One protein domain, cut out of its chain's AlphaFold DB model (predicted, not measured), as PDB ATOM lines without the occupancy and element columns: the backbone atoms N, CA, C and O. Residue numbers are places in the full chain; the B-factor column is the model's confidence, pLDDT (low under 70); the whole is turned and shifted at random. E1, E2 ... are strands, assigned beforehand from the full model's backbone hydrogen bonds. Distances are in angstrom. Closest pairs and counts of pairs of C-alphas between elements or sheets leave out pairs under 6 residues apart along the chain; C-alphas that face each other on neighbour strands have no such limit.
ATOM      1  N   LEU A   2      18.308  -7.128 143.969       50.72
ATOM      2  CA  LEU A   2      17.232  -6.987 144.959       50.72
ATOM      3  C   LEU A   2      16.343  -5.776 144.641       50.72
ATOM      4  O   LEU A   2      16.856  -4.670 144.501       50.72
ATOM      5  N   VAL A   3      15.034  -5.999 144.498       50.91
ATOM      6  CA  VAL A   3      14.000  -4.949 144.421       50.91
ATOM      7  C   VAL A   3      12.969  -5.266 145.491       50.91
ATOM      8  O   VAL A   3      12.590  -6.429 145.650       50.91
ATOM      9  N   SER A   4      12.530  -4.268 146.252       55.66
ATOM     10  CA  SER A   4      11.659  -4.524 147.391       55.66
ATOM     11  C   SER A   4      10.726  -3.368 147.721       55.66
ATOM     12  O   SER A   4      11.070  -2.195 147.545       55.66
ATOM     13  N   SER A   5       9.561  -3.750 148.237       43.69
ATOM     14  CA  SER A   5       8.565  -2.868 148.829       43.69
ATOM     15  C   SER A   5       8.248  -3.357 150.239       43.69
ATOM     16  O   SER A   5       8.122  -4.561 150.475       43.69
ATOM     17  N   ILE A   6       8.086  -2.420 151.167       49.34
ATOM     18  CA  ILE A   6       7.627  -2.685 152.527       49.34
ATOM     19  C   ILE A   6       6.324  -1.918 152.765       49.34
ATOM     20  O   ILE A   6       6.209  -0.731 152.453       49.34
ATOM     21  N   LEU A   7       5.325  -2.620 153.290       39.38
ATOM     22  CA  LEU A   7       4.052  -2.067 153.719       39.38
ATOM     23  C   LEU A   7       3.902  -2.323 155.216       39.38
ATOM     24  O   LEU A   7       3.881  -3.465 155.669       39.38
ATOM     25  N   VAL A   8       3.764  -1.259 155.992       51.44
ATOM     26  CA  VAL A   8       3.533  -1.343 157.431       51.44
ATOM     27  C   VAL A   8       2.150  -0.806 157.729       51.44
ATOM     28  O   VAL A   8       1.854   0.365 157.485       51.44
ATOM     29  N   MET A   9       1.304  -1.677 158.273       41.28
ATOM     30  CA  MET A   9      -0.014  -1.308 158.774       41.28
ATOM     31  C   MET A   9       0.033  -1.361 160.299       41.28
ATOM     32  O   MET A   9       0.167  -2.442 160.875       41.28
ATOM     33  N   ALA A  10      -0.065  -0.217 160.982       43.09
ATOM     34  CA  ALA A  10      -0.351  -0.249 162.412       43.09
ATOM     35  C   ALA A  10      -1.855  -0.421 162.609       43.09
ATOM     36  O   ALA A  10      -2.665   0.333 162.065       43.09
ATOM     37  N   ILE A  11      -2.230  -1.408 163.418       44.62
ATOM     38  CA  ILE A  11      -3.592  -1.530 163.921       44.62
ATOM     39  C   ILE A  11      -3.561  -0.917 165.318       44.62
ATOM     40  O   ILE A  11      -3.306  -1.592 166.314       44.62
ATOM     41  N   CYS A  12      -3.793   0.394 165.395       37.81
ATOM     42  CA  CYS A  12      -4.106   1.029 166.669       37.81
ATOM     43  C   CYS A  12      -5.529   0.622 167.070       37.81
ATOM     44  O   CYS A  12      -6.498   1.309 166.741       37.81
ATOM     45  N   CYS A  13      -5.658  -0.485 167.801       36.62
ATOM     46  CA  CYS A  13      -6.833  -0.708 168.632       36.62
ATOM     47  C   CYS A  13      -6.809   0.339 169.753       36.62
ATOM     48  O   CYS A  13      -6.137   0.166 170.765       36.62
ATOM     49  N   VAL A  40      -3.904   7.268 162.808       67.12
ATOM     50  CA  VAL A  40      -3.388   6.125 162.058       67.12
ATOM     51  C   VAL A  40      -1.893   6.319 161.862       67.12
ATOM     52  O   VAL A  40      -1.469   7.277 161.221       67.12
ATOM     53  N   ILE A  41      -1.102   5.379 162.374       76.81
ATOM     54  CA  ILE A  41       0.337   5.326 162.122       76.81
ATOM     55  C   ILE A  41       0.565   4.276 161.048       76.81
ATOM     56  O   ILE A  41       0.202   3.114 161.204       76.81
ATOM     57  N   ALA A  42       1.123   4.672 159.918       72.94
ATOM     58  CA  ALA A  42       1.329   3.752 158.813       72.94
ATOM     59  C   ALA A  42       2.412   4.286 157.902       72.94
ATOM     60  O   ALA A  42       2.444   5.485 157.609       72.94
ATOM     61  N   PHE A  43       3.237   3.380 157.382       77.50
ATOM     62  CA  PHE A  43       4.102   3.744 156.282       77.50
ATOM     63  C   PHE A  43       4.145   2.702 155.178       77.50
ATOM     64  O   PHE A  43       3.999   1.502 155.389       77.50
ATOM     65  N   HIS A  44       4.352   3.196 153.971       72.75
ATOM     66  CA  HIS A  44       4.632   2.394 152.795       72.75
ATOM     67  C   HIS A  44       5.884   2.972 152.171       72.75
ATOM     68  O   HIS A  44       5.930   4.181 151.982       72.75
ATOM     69  N   ALA A  45       6.879   2.149 151.866       79.69
ATOM     70  CA  ALA A  45       8.121   2.598 151.255       79.69
ATOM     71  C   ALA A  45       8.646   1.549 150.270       79.69
ATOM     72  O   ALA A  45       8.382   0.353 150.397       79.69
ATOM     73  N   HIS A  46       9.414   1.996 149.282       77.69
ATOM     74  CA  HIS A  46      10.118   1.106 148.361       77.69
ATOM     75  C   HIS A  46      11.564   1.554 148.183       77.69
ATOM     76  O   HIS A  46      11.917   2.700 148.468       77.69
ATOM     77  N   MET A  47      12.397   0.625 147.727       82.00
ATOM     78  CA  MET A  47      13.774   0.931 147.360       82.00
ATOM     79  C   MET A  47      13.805   1.547 145.961       82.00
ATOM     80  O   MET A  47      13.260   0.976 145.013       82.00
ATOM     81  N   SER A  48      14.465   2.694 145.831       80.50
ATOM     82  CA  SER A  48      14.640   3.414 144.565       80.50
ATOM     83  C   SER A  48      15.578   2.694 143.609       80.50
ATOM     84  O   SER A  48      15.463   2.807 142.389       80.50
ATOM     85  N   THR A  49      16.535   1.969 144.179       78.62
ATOM     86  CA  THR A  49      17.647   1.382 143.458       78.62
ATOM     87  C   THR A  49      17.810  -0.075 143.821       78.62
ATOM     88  O   THR A  49      17.586  -0.530 144.943       78.62
ATOM     89  N   VAL A  50      18.227  -0.821 142.810       75.69
ATOM     90  CA  VAL A  50      18.609  -2.211 142.955       75.69
ATOM     91  C   VAL A  50      19.879  -2.302 143.791       75.69
ATOM     92  O   VAL A  50      20.928  -1.800 143.383       75.69
ATOM     93  N   VAL A  51      19.824  -3.055 144.887       77.69
ATOM     94  CA  VAL A  51      21.035  -3.407 145.634       77.69
ATOM     95  C   VAL A  51      21.672  -4.649 145.014       77.69
ATOM     96  O   VAL A  51      21.023  -5.681 144.798       77.69
ATOM     97  N   ARG A  52      22.956  -4.522 144.661       76.19
ATOM     98  CA  ARG A  52      23.739  -5.582 144.002       76.19
ATOM     99  C   ARG A  52      24.629  -6.367 144.960       76.19
ATOM    100  O   ARG A  52      24.922  -7.519 144.669       76.19
ATOM    101  N   SER A  53      25.020  -5.763 146.078       75.38
ATOM    102  CA  SER A  53      25.831  -6.389 147.117       75.38
ATOM    103  C   SER A  53      25.326  -5.928 148.472       75.38
ATOM    104  O   SER A  53      25.171  -4.725 148.680       75.38
ATOM    105  N   LEU A  54      25.067  -6.879 149.364       77.69
ATOM    106  CA  LEU A  54      24.695  -6.609 150.746       77.69
ATOM    107  C   LEU A  54      25.844  -7.005 151.668       77.69
ATOM    108  O   LEU A  54      26.372  -8.112 151.568       77.69
ATOM    109  N   GLY A  55      26.228  -6.094 152.556       78.38
ATOM    110  CA  GLY A  55      27.127  -6.388 153.662       78.38
ATOM    111  C   GLY A  55      26.430  -7.196 154.757       78.38
ATOM    112  O   GLY A  55      25.201  -7.223 154.863       78.38
ATOM    113  N   VAL A  56      27.227  -7.841 155.610       79.62
ATOM    114  CA  VAL A  56      26.720  -8.516 156.811       79.62
ATOM    115  C   VAL A  56      26.032  -7.484 157.709       79.62
ATOM    116  O   VAL A  56      26.627  -6.456 158.024       79.62
ATOM    117  N   ARG A  57      24.782  -7.759 158.111       78.00
ATOM    118  CA  ARG A  57      23.940  -6.870 158.941       78.00
ATOM    119  C   ARG A  57      23.718  -5.469 158.347       78.00
ATOM    120  O   ARG A  57      23.456  -4.522 159.083       78.00
ATOM    121  N   GLN A  58      23.805  -5.321 157.025       86.50
ATOM    122  CA  GLN A  58      23.480  -4.056 156.372       86.50
ATOM    123  C   GLN A  58      21.979  -3.753 156.485       86.50
ATOM    124  O   GLN A  58      21.146  -4.556 156.061       86.50
ATOM    125  N   THR A  59      21.637  -2.565 156.989       88.31
ATOM    126  CA  THR A  59      20.252  -2.078 157.008       88.31
ATOM    127  C   THR A  59      19.755  -1.811 155.589       88.31
ATOM    128  O   THR A  59      20.398  -1.096 154.813       88.31
ATOM    129  N   LEU A  60      18.593  -2.370 155.251       86.31
ATOM    130  CA  LEU A  60      17.900  -2.067 154.004       86.31
ATOM    131  C   LEU A  60      17.162  -0.736 154.140       86.31
ATOM    132  O   LEU A  60      16.294  -0.585 154.996       86.31
ATOM    133  N   VAL A  61      17.500   0.222 153.278       88.81
ATOM    134  CA  VAL A  61      16.880   1.550 153.265       88.81
ATOM    135  C   VAL A  61      15.881   1.633 152.112       88.81
ATOM    136  O   VAL A  61      16.254   1.573 150.943       88.81
ATOM    137  N   PHE A  62      14.600   1.772 152.450       84.00
ATOM    138  CA  PHE A  62      13.510   2.033 151.508       84.00
ATOM    139  C   PHE A  62      13.300   3.544 151.417       84.00
ATOM    140  O   PHE A  62      12.698   4.146 152.299       84.00
ATOM    141  N   ASP A  63      13.864   4.181 150.406       81.56
ATOM    142  CA  ASP A  63      14.085   5.628 150.339       81.56
ATOM    143  C   ASP A  63      13.028   6.402 149.526       81.56
ATOM    144  O   ASP A  63      13.012   7.635 149.555       81.56
ATOM    145  N   THR A  64      12.130   5.721 148.805       72.88
ATOM    146  CA  THR A  64      11.230   6.360 147.826       72.88
ATOM    147  C   THR A  64       9.742   6.014 148.000       72.88
ATOM    148  O   THR A  64       9.384   5.046 148.674       72.88
ATOM    149  N   LYS A  65       8.856   6.828 147.374       56.66
ATOM    150  CA  LYS A  65       7.361   6.800 147.424       56.66
ATOM    151  C   LYS A  65       6.839   6.461 148.817       56.66
ATOM    152  O   LYS A  65       6.170   5.444 149.013       56.66
ATOM    153  N   ILE A  66       7.186   7.328 149.760       63.84
ATOM    154  CA  ILE A  66       6.851   7.112 151.153       63.84
ATOM    155  C   ILE A  66       5.518   7.776 151.475       63.84
ATOM    156  O   ILE A  66       5.375   8.986 151.326       63.84
ATOM    157  N   SER A  67       4.558   6.990 151.945       68.75
ATOM    158  CA  SER A  67       3.510   7.494 152.839       68.75
ATOM    159  C   SER A  67       4.016   7.241 154.256       68.75
ATOM    160  O   SER A  67       4.430   6.117 154.497       68.75
ATOM    161  N   ASN A  68       4.071   8.235 155.150       78.50
ATOM    162  CA  ASN A  68       4.668   8.104 156.497       78.50
ATOM    163  C   ASN A  68       3.784   8.761 157.565       78.50
ATOM    164  O   ASN A  68       4.171   9.727 158.213       78.50
ATOM    165  N   HIS A  69       2.554   8.285 157.710       76.56
ATOM    166  CA  HIS A  69       1.627   8.832 158.695       76.56
ATOM    167  C   HIS A  69       2.137   8.518 160.107       76.56
ATOM    168  O   HIS A  69       2.414   7.359 160.423       76.56
ATOM    169  N   GLY A  70       2.282   9.554 160.935       78.62
ATOM    170  CA  GLY A  70       2.905   9.468 162.257       78.62
ATOM    171  C   GLY A  70       4.435   9.573 162.251       78.62
ATOM    172  O   GLY A  70       5.040   9.383 163.299       78.62
ATOM    173  N   ASP A  71       5.058   9.837 161.095       86.50
ATOM    174  CA  ASP A  71       6.486  10.151 160.931       86.50
ATOM    175  C   ASP A  71       7.479   9.148 161.549       86.50
ATOM    176  O   ASP A  71       8.642   9.464 161.800       86.50
ATOM    177  N   GLY A  72       7.048   7.900 161.758       87.19
ATOM    178  CA  GLY A  72       7.865   6.883 162.418       87.19
ATOM    179  C   GLY A  72       9.023   6.370 161.559       87.19
ATOM    180  O   GLY A  72      10.063   5.997 162.092       87.19
ATOM    181  N   TYR A  73       8.889   6.340 160.229       88.00
ATOM    182  CA  TYR A  73       9.924   5.788 159.352       88.00
ATOM    183  C   TYR A  73      10.949   6.837 158.897       88.00
ATOM    184  O   TYR A  73      10.601   7.840 158.275       88.00
ATOM    185  N   ASN A  74      12.237   6.579 159.131       91.25
ATOM    186  CA  ASN A  74      13.333   7.417 158.656       91.25
ATOM    187  C   ASN A  74      13.912   6.871 157.342       91.25
ATOM    188  O   ASN A  74      14.645   5.883 157.314       91.25
ATOM    189  N   LYS A  75      13.643   7.578 156.242       88.44
ATOM    190  CA  LYS A  75      14.081   7.199 154.889       88.44
ATOM    191  C   LYS A  75      15.590   7.239 154.643       88.44
ATOM    192  O   LYS A  75      16.029   6.714 153.631       88.44
ATOM    193  N   ALA A  76      16.363   7.907 155.498       90.50
ATOM    194  CA  ALA A  76      17.817   7.967 155.370       90.50
ATOM    195  C   ALA A  76      18.490   6.777 156.062       90.50
ATOM    196  O   ALA A  76      19.538   6.319 155.617       90.50
ATOM    197  N   THR A  77      17.886   6.270 157.140       91.38
ATOM    198  CA  THR A  77      18.468   5.197 157.959       91.38
ATOM    199  C   THR A  77      17.776   3.848 157.783       91.38
ATOM    200  O   THR A  77      18.356   2.832 158.146       91.38
ATOM    201  N   GLY A  78      16.554   3.811 157.243       87.50
ATOM    202  CA  GLY A  78      15.729   2.601 157.169       87.50
ATOM    203  C   GLY A  78      15.104   2.192 158.508       87.50
ATOM    204  O   GLY A  78      14.506   1.125 158.605       87.50
ATOM    205  N   ILE A  79      15.242   3.024 159.545       90.12
ATOM    206  CA  ILE A  79      14.777   2.728 160.903       90.12
ATOM    207  C   ILE A  79      13.356   3.255 161.084       90.12
ATOM    208  O   ILE A  79      13.072   4.414 160.784       90.12
ATOM    209  N   PHE A  80      12.479   2.409 161.620       88.19
ATOM    210  CA  PHE A  80      11.173   2.823 162.118       88.19
ATOM    211  C   PHE A  80      11.235   3.054 163.631       88.19
ATOM    212  O   PHE A  80      11.450   2.117 164.398       88.19
ATOM    213  N   THR A  81      11.016   4.293 164.055       89.88
ATOM    214  CA  THR A  81      10.840   4.674 165.456       89.88
ATOM    215  C   THR A  81       9.357   4.659 165.773       89.88
ATOM    216  O   THR A  81       8.592   5.388 165.153       89.88
ATOM    217  N   VAL A  82       8.951   3.843 166.744       85.94
ATOM    218  CA  VAL A  82       7.561   3.745 167.204       85.94
ATOM    219  C   VAL A  82       7.111   5.105 167.765       85.94
ATOM    220  O   VAL A  82       7.579   5.479 168.840       85.94
ATOM    221  N   PRO A  83       6.208   5.847 167.092       83.50
ATOM    222  CA  PRO A  83       5.824   7.184 167.546       83.50
ATOM    223  C   PRO A  83       4.752   7.138 168.646       83.50
ATOM    224  O   PRO A  83       4.562   8.105 169.379       83.50
ATOM    225  N   LYS A  84       4.053   6.004 168.790       81.50
ATOM    226  CA  LYS A  84       3.014   5.786 169.802       81.50
ATOM    227  C   LYS A  84       2.977   4.335 170.256       81.50
ATOM    228  O   LYS A  84       3.108   3.427 169.438       81.50
ATOM    229  N   SER A  85       2.726   4.101 171.539       75.75
ATOM    230  CA  SER A  85       2.497   2.752 172.062       75.75
ATOM    231  C   SER A  85       1.313   2.080 171.359       75.75
ATOM    232  O   SER A  85       0.236   2.664 171.244       75.75
ATOM    233  N   GLY A  86       1.510   0.850 170.888       70.12
ATOM    234  CA  GLY A  86       0.492   0.095 170.164       70.12
ATOM    235  C   GLY A  86       1.061  -1.143 169.477       70.12
ATOM    236  O   GLY A  86       2.246  -1.453 169.607       70.12
ATOM    237  N   THR A  87       0.203  -1.840 168.736       70.25
ATOM    238  CA  THR A  87       0.581  -3.018 167.947       70.25
ATOM    239  C   THR A  87       0.886  -2.607 166.507       70.25
ATOM    240  O   THR A  87       0.056  -2.004 165.827       70.25
ATOM    241  N   TYR A  88       2.075  -2.974 166.028       70.12
ATOM    242  CA  TYR A  88       2.546  -2.683 164.675       70.12
ATOM    243  C   TYR A  88       2.694  -3.971 163.874       70.12
ATOM    244  O   TYR A  88       3.275  -4.940 164.364       70.12
ATOM    245  N   VAL A  89       2.199  -3.971 162.635       70.44
ATOM    246  CA  VAL A  89       2.360  -5.089 161.701       70.44
ATOM    247  C   VAL A  89       3.260  -4.652 160.556       70.44
ATOM    248  O   VAL A  89       2.912  -3.760 159.781       70.44
ATOM    249  N   PHE A  90       4.414  -5.303 160.441       73.25
ATOM    250  CA  PHE A  90       5.349  -5.101 159.340       73.25
ATOM    251  C   PHE A  90       5.141  -6.194 158.296       73.25
ATOM    252  O   PHE A  90       5.243  -7.379 158.612       73.25
ATOM    253  N   VAL A  91       4.872  -5.802 157.052       70.38
ATOM    254  CA  VAL A  91       4.822  -6.707 155.902       70.38
ATOM    255  C   VAL A  91       5.883  -6.257 154.909       70.38
ATOM    256  O   VAL A  91       5.845  -5.136 154.414       70.38
ATOM    257  N   TRP A  92       6.835  -7.124 154.581       72.25
ATOM    258  CA  TRP A  92       7.852  -6.833 153.571       72.25
ATOM    259  C   TRP A  92       7.792  -7.844 152.432       72.25
ATOM    260  O   TRP A  92       7.567  -9.037 152.638       72.25
ATOM    261  N   VAL A  93       8.025  -7.363 151.213       69.06
ATOM    262  CA  VAL A  93       8.152  -8.193 150.015       69.06
ATOM    263  C   VAL A  93       9.495  -7.902 149.380       69.06
ATOM    264  O   VAL A  93       9.759  -6.786 148.933       69.06
ATOM    265  N   ILE A  94      10.350  -8.916 149.322       73.69
ATOM    266  CA  ILE A  94      11.705  -8.798 148.797       73.69
ATOM    267  C   ILE A  94      11.832  -9.738 147.604       73.69
ATOM    268  O   ILE A  94      11.590 -10.938 147.728       73.69
ATOM    269  N   ARG A  95      12.217  -9.193 146.450       70.44
ATOM    270  CA  ARG A  95      12.518  -9.972 145.247       70.44
ATOM    271  C   ARG A  95      14.017 -10.064 145.073       70.44
ATOM    272  O   ARG A  95      14.715  -9.067 145.245       70.44
ATOM    273  N   MET A  96      14.505 -11.246 144.720       71.38
ATOM    274  CA  MET A  96      15.926 -11.519 144.568       71.38
ATOM    275  C   MET A  96      16.177 -12.284 143.277       71.38
ATOM    276  O   MET A  96      15.650 -13.364 143.076       71.38
ATOM    277  N   HIS A  97      17.068 -11.768 142.439       69.62
ATOM    278  CA  HIS A  97      17.574 -12.503 141.285       69.62
ATOM    279  C   HIS A  97      18.875 -13.228 141.645       69.62
ATOM    280  O   HIS A  97      19.887 -12.554 141.871       69.62
ATOM    281  N   THR A  98      18.830 -14.565 141.653       70.19
ATOM    282  CA  THR A  98      19.963 -15.503 141.813       70.19
ATOM    283  C   THR A  98      20.862 -15.196 143.017       70.19
ATOM    284  O   THR A  98      21.966 -14.678 142.861       70.19
ATOM    285  N   ALA A  99      20.371 -15.478 144.225       71.62
ATOM    286  CA  ALA A  99      21.094 -15.254 145.478       71.62
ATOM    287  C   ALA A  99      20.459 -16.025 146.651       71.62
ATOM    288  O   ALA A  99      19.294 -16.426 146.587       71.62
ATOM    289  N   GLU A 100      21.224 -16.196 147.732       74.94
ATOM    290  CA  GLU A 100      20.769 -16.784 148.999       74.94
ATOM    291  C   GLU A 100      21.076 -15.804 150.135       74.94
ATOM    292  O   GLU A 100      22.243 -15.512 150.389       74.94
ATOM    293  N   HIS A 101      20.048 -15.272 150.797       72.31
ATOM    294  CA  HIS A 101      20.206 -14.322 151.902       72.31
ATOM    295  C   HIS A 101      19.103 -14.496 152.949       72.31
ATOM    296  O   HIS A 101      17.965 -14.832 152.619       72.31
ATOM    297  N   SER A 102      19.434 -14.230 154.212       70.94
ATOM    298  CA  SER A 102      18.448 -13.967 155.259       70.94
ATOM    299  C   SER A 102      18.176 -12.469 155.357       70.94
ATOM    300  O   SER A 102      19.056 -11.641 155.121       70.94
ATOM    301  N   ILE A 103      16.940 -12.131 155.700       73.62
ATOM    302  CA  ILE A 103      16.508 -10.769 156.005       73.62
ATOM    303  C   ILE A 103      15.839 -10.812 157.359       73.62
ATOM    304  O   ILE A 103      15.060 -11.722 157.631       73.62
ATOM    305  N   GLU A 104      16.165  -9.847 158.203       72.50
ATOM    306  CA  GLU A 104      15.814  -9.857 159.614       72.50
ATOM    307  C   GLU A 104      15.082  -8.564 159.978       72.50
ATOM    308  O   GLU A 104      15.530  -7.468 159.645       72.50
ATOM    309  N   LEU A 105      13.956  -8.699 160.678       75.69
ATOM    310  CA  LEU A 105      13.353  -7.612 161.436       75.69
ATOM    311  C   LEU A 105      14.046  -7.569 162.796       75.69
ATOM    312  O   LEU A 105      13.960  -8.527 163.567       75.69
ATOM    313  N   VAL A 106      14.715  -6.458 163.087       74.31
ATOM    314  CA  VAL A 106      15.498  -6.262 164.310       74.31
ATOM    315  C   VAL A 106      14.841  -5.182 165.163       74.31
ATOM    316  O   VAL A 106      14.533  -4.101 164.668       74.31
ATOM    317  N   ILE A 107      14.638  -5.467 166.449       76.38
ATOM    318  CA  ILE A 107      14.122  -4.522 167.443       76.38
ATOM    319  C   ILE A 107      15.218  -4.318 168.482       76.38
ATOM    320  O   ILE A 107      15.574  -5.270 169.173       76.38
ATOM    321  N   ASN A 108      15.752  -3.097 168.595       77.19
ATOM    322  CA  ASN A 108      16.818  -2.753 169.548       77.19
ATOM    323  C   ASN A 108      17.961  -3.791 169.540       77.19
ATOM    324  O   ASN A 108      18.249  -4.423 170.554       77.19
ATOM    325  N   ASP A 109      18.529  -4.040 168.356       76.19
ATOM    326  CA  ASP A 109      19.602  -5.017 168.097       76.19
ATOM    327  C   ASP A 109      19.268  -6.500 168.331       76.19
ATOM    328  O   ASP A 109      20.119  -7.367 168.125       76.19
ATOM    329  N   THR A 110      18.022  -6.823 168.674       63.41
ATOM    330  CA  THR A 110      17.547  -8.202 168.824       63.41
ATOM    331  C   THR A 110      16.745  -8.628 167.599       63.41
ATOM    332  O   THR A 110      15.773  -7.971 167.223       63.41
ATOM    333  N   VAL A 111      17.126  -9.740 166.966       64.62
ATOM    334  CA  VAL A 111      16.377 -10.308 165.832       64.62
ATOM    335  C   VAL A 111      15.013 -10.798 166.320       64.62
ATOM    336  O   VAL A 111      14.929 -11.704 167.146       64.62
ATOM    337  N   PHE A 112      13.944 -10.195 165.806       61.28
ATOM    338  CA  PHE A 112      12.560 -10.503 166.168       61.28
ATOM    339  C   PHE A 112      11.869 -11.402 165.137       61.28
ATOM    340  O   PHE A 112      11.061 -12.260 165.486       61.28
ATOM    341  N   GLY A 113      12.193 -11.224 163.856       59.66
ATOM    342  CA  GLY A 113      11.677 -12.041 162.763       59.66
ATOM    343  C   GLY A 113      12.727 -12.206 161.679       59.66
ATOM    344  O   GLY A 113      13.590 -11.346 161.525       59.66
ATOM    345  N   SER A 114      12.673 -13.303 160.928       62.34
ATOM    346  CA  SER A 114      13.581 -13.509 159.803       62.34
ATOM    347  C   SER A 114      12.899 -14.247 158.663       62.34
ATOM    348  O   SER A 114      12.134 -15.183 158.881       62.34
ATOM    349  N   THR A 115      13.211 -13.840 157.438       64.81
ATOM    350  CA  THR A 115      12.833 -14.548 156.220       64.81
ATOM    351  C   THR A 115      14.103 -15.010 155.525       64.81
ATOM    352  O   THR A 115      15.023 -14.222 155.306       64.81
ATOM    353  N   PHE A 116      14.156 -16.287 155.147       65.19
ATOM    354  CA  PHE A 116      15.231 -16.808 154.310       65.19
ATOM    355  C   PHE A 116      14.786 -16.812 152.849       65.19
ATOM    356  O   PHE A 116      13.748 -17.372 152.498       65.19
ATOM    357  N   LEU A 117      15.585 -16.197 151.988       63.53
ATOM    358  CA  LEU A 117      15.311 -16.058 150.569       63.53
ATOM    359  C   LEU A 117      16.362 -16.827 149.787       63.53
ATOM    360  O   LEU A 117      17.564 -16.626 149.957       63.53
ATOM    361  N   ARG A 118      15.891 -17.712 148.911       68.75
ATOM    362  CA  ARG A 118      16.742 -18.500 148.025       68.75
ATOM    363  C   ARG A 118      16.166 -18.447 146.628       68.75
ATOM    364  O   ARG A 118      15.183 -19.123 146.340       68.75
ATOM    365  N   ALA A 119      16.831 -17.689 145.772       67.44
ATOM    366  CA  ALA A 119      16.510 -17.572 144.364       67.44
ATOM    367  C   ALA A 119      17.565 -18.298 143.526       67.44
ATOM    368  O   ALA A 119      18.756 -17.998 143.635       67.44
ATOM    369  N   LYS A 120      17.140 -19.234 142.672       67.62
ATOM    370  CA  LYS A 120      17.991 -19.898 141.670       67.62
ATOM    371  C   LYS A 120      17.387 -19.682 140.287       67.62
ATOM    372  O   LYS A 120      16.184 -19.822 140.136       67.62
ATOM    373  N   ASN A 121      18.212 -19.374 139.286       63.72
ATOM    374  CA  ASN A 121      17.806 -19.299 137.873       63.72
ATOM    375  C   ASN A 121      16.584 -18.393 137.592       63.72
ATOM    376  O   ASN A 121      15.725 -18.751 136.794       63.72
ATOM    377  N   GLY A 122      16.497 -17.230 138.247       56.25
ATOM    378  CA  GLY A 122      15.389 -16.281 138.049       56.25
ATOM    379  C   GLY A 122      14.105 -16.588 138.831       56.25
ATOM    380  O   GLY A 122      13.126 -15.868 138.668       56.25
ATOM    381  N   ASP A 123      14.107 -17.612 139.688       54.44
ATOM    382  CA  ASP A 123      12.971 -17.957 140.548       54.44
ATOM    383  C   ASP A 123      12.943 -17.071 141.813       54.44
ATOM    384  O   ASP A 123      13.896 -17.077 142.598       54.44
ATOM    385  N   ASP A 124      11.861 -16.312 142.021       53.22
ATOM    386  CA  ASP A 124      11.640 -15.420 143.174       53.22
ATOM    387  C   ASP A 124      11.177 -16.232 144.407       53.22
ATOM    388  O   ASP A 124      10.070 -16.079 144.928       53.22
ATOM    389  N   GLY A 125      12.019 -17.157 144.869       48.69
ATOM    390  CA  GLY A 125      11.708 -18.058 145.978       48.69
ATOM    391  C   GLY A 125      11.728 -17.369 147.347       48.69
ATOM    392  O   GLY A 125      12.735 -17.437 148.060       48.69
ATOM    393  N   SER A 126      10.611 -16.753 147.750       46.59
ATOM    394  CA  SER A 126      10.393 -16.341 149.142       46.59
ATOM    395  C   SER A 126       9.986 -17.535 150.000       46.59
ATOM    396  O   SER A 126       8.883 -18.070 149.887       46.59
ATOM    397  N   ALA A 127      10.895 -17.980 150.866       44.59
ATOM    398  CA  ALA A 127      10.630 -19.026 151.835       44.59
ATOM    399  C   ALA A 127      10.349 -18.393 153.206       44.59
ATOM    400  O   ALA A 127      11.196 -18.400 154.096       44.59
ATOM    401  N   ILE A 128       9.120 -17.901 153.383       47.88
ATOM    402  CA  ILE A 128       8.521 -17.639 154.704       47.88
ATOM    403  C   ILE A 128       8.248 -19.015 155.348       47.88
ATOM    404  O   ILE A 128       7.137 -19.548 155.288       47.88
ATOM    405  N   ARG A 129       9.320 -19.705 155.762       41.06
ATOM    406  CA  ARG A 129       9.318 -21.149 156.068       41.06
ATOM    407  C   ARG A 129       9.098 -21.480 157.541       41.06
ATOM    408  O   ARG A 129       8.877 -22.649 157.820       41.06
TER     409      ARG A 129
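Overview. This is residues 2 to 13 and 40 to 129 of the 244 residues of the protein "C1q domain-containing protein" of Mytilus coruscus (UniProt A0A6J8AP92). A nearly flat wall of four antiparallel strands, in the order E3 E2 E1 E4, has the antiparallel hairpin E5 and E6 turned out from its E4 edge; the long links E2 to E3 and E3 to E4 lie over the same face. The 102 printed residues have six named strands, E1 to E6 along the chain, and no named helix: class all strand, with 50 residues in named elements, under half. The whole is compact, radius of gyration of the C-alphas 14.0 A, spans 42 by 27 by 22 A.

Arrangement. E1, residues 2 to 11, is antiparallel to E4, residues 87 to 96, with N 7 and O 91 within hydrogen-bond range at 2.8 A. E2, residues 42 to 46, is E1's other neighbour, antiparallel, with N 8 and O 43 at 2.8 A. E2 and E3, residues 64 to 69, form a hairpin, with N 69 and O 42 at 2.8 A. E5, residues 99 to 107, and E6, residues 110 to 119, form another, with N 103 and O 115 at 2.9 A. E6 bends by 60 degrees at residue 113. E4 and E5 meet only through their link.

Along the chain. E1 runs 28.7 A from C-alpha 2 (17.232, -6.987, 144.959), E4 29.2 A, E5 25.4 A, and E6 26.2 A to C-alpha 119 (16.510, -17.572, 144.364).

Size, cuts and confidence. Residues 14 to 39 are not printed; C-alphas 13 and 40 are 10.1 A apart across the cut. Mean pLDDT of the printed part is 70.1; residues 2 to 13 and 110 to 129 are among those under 70.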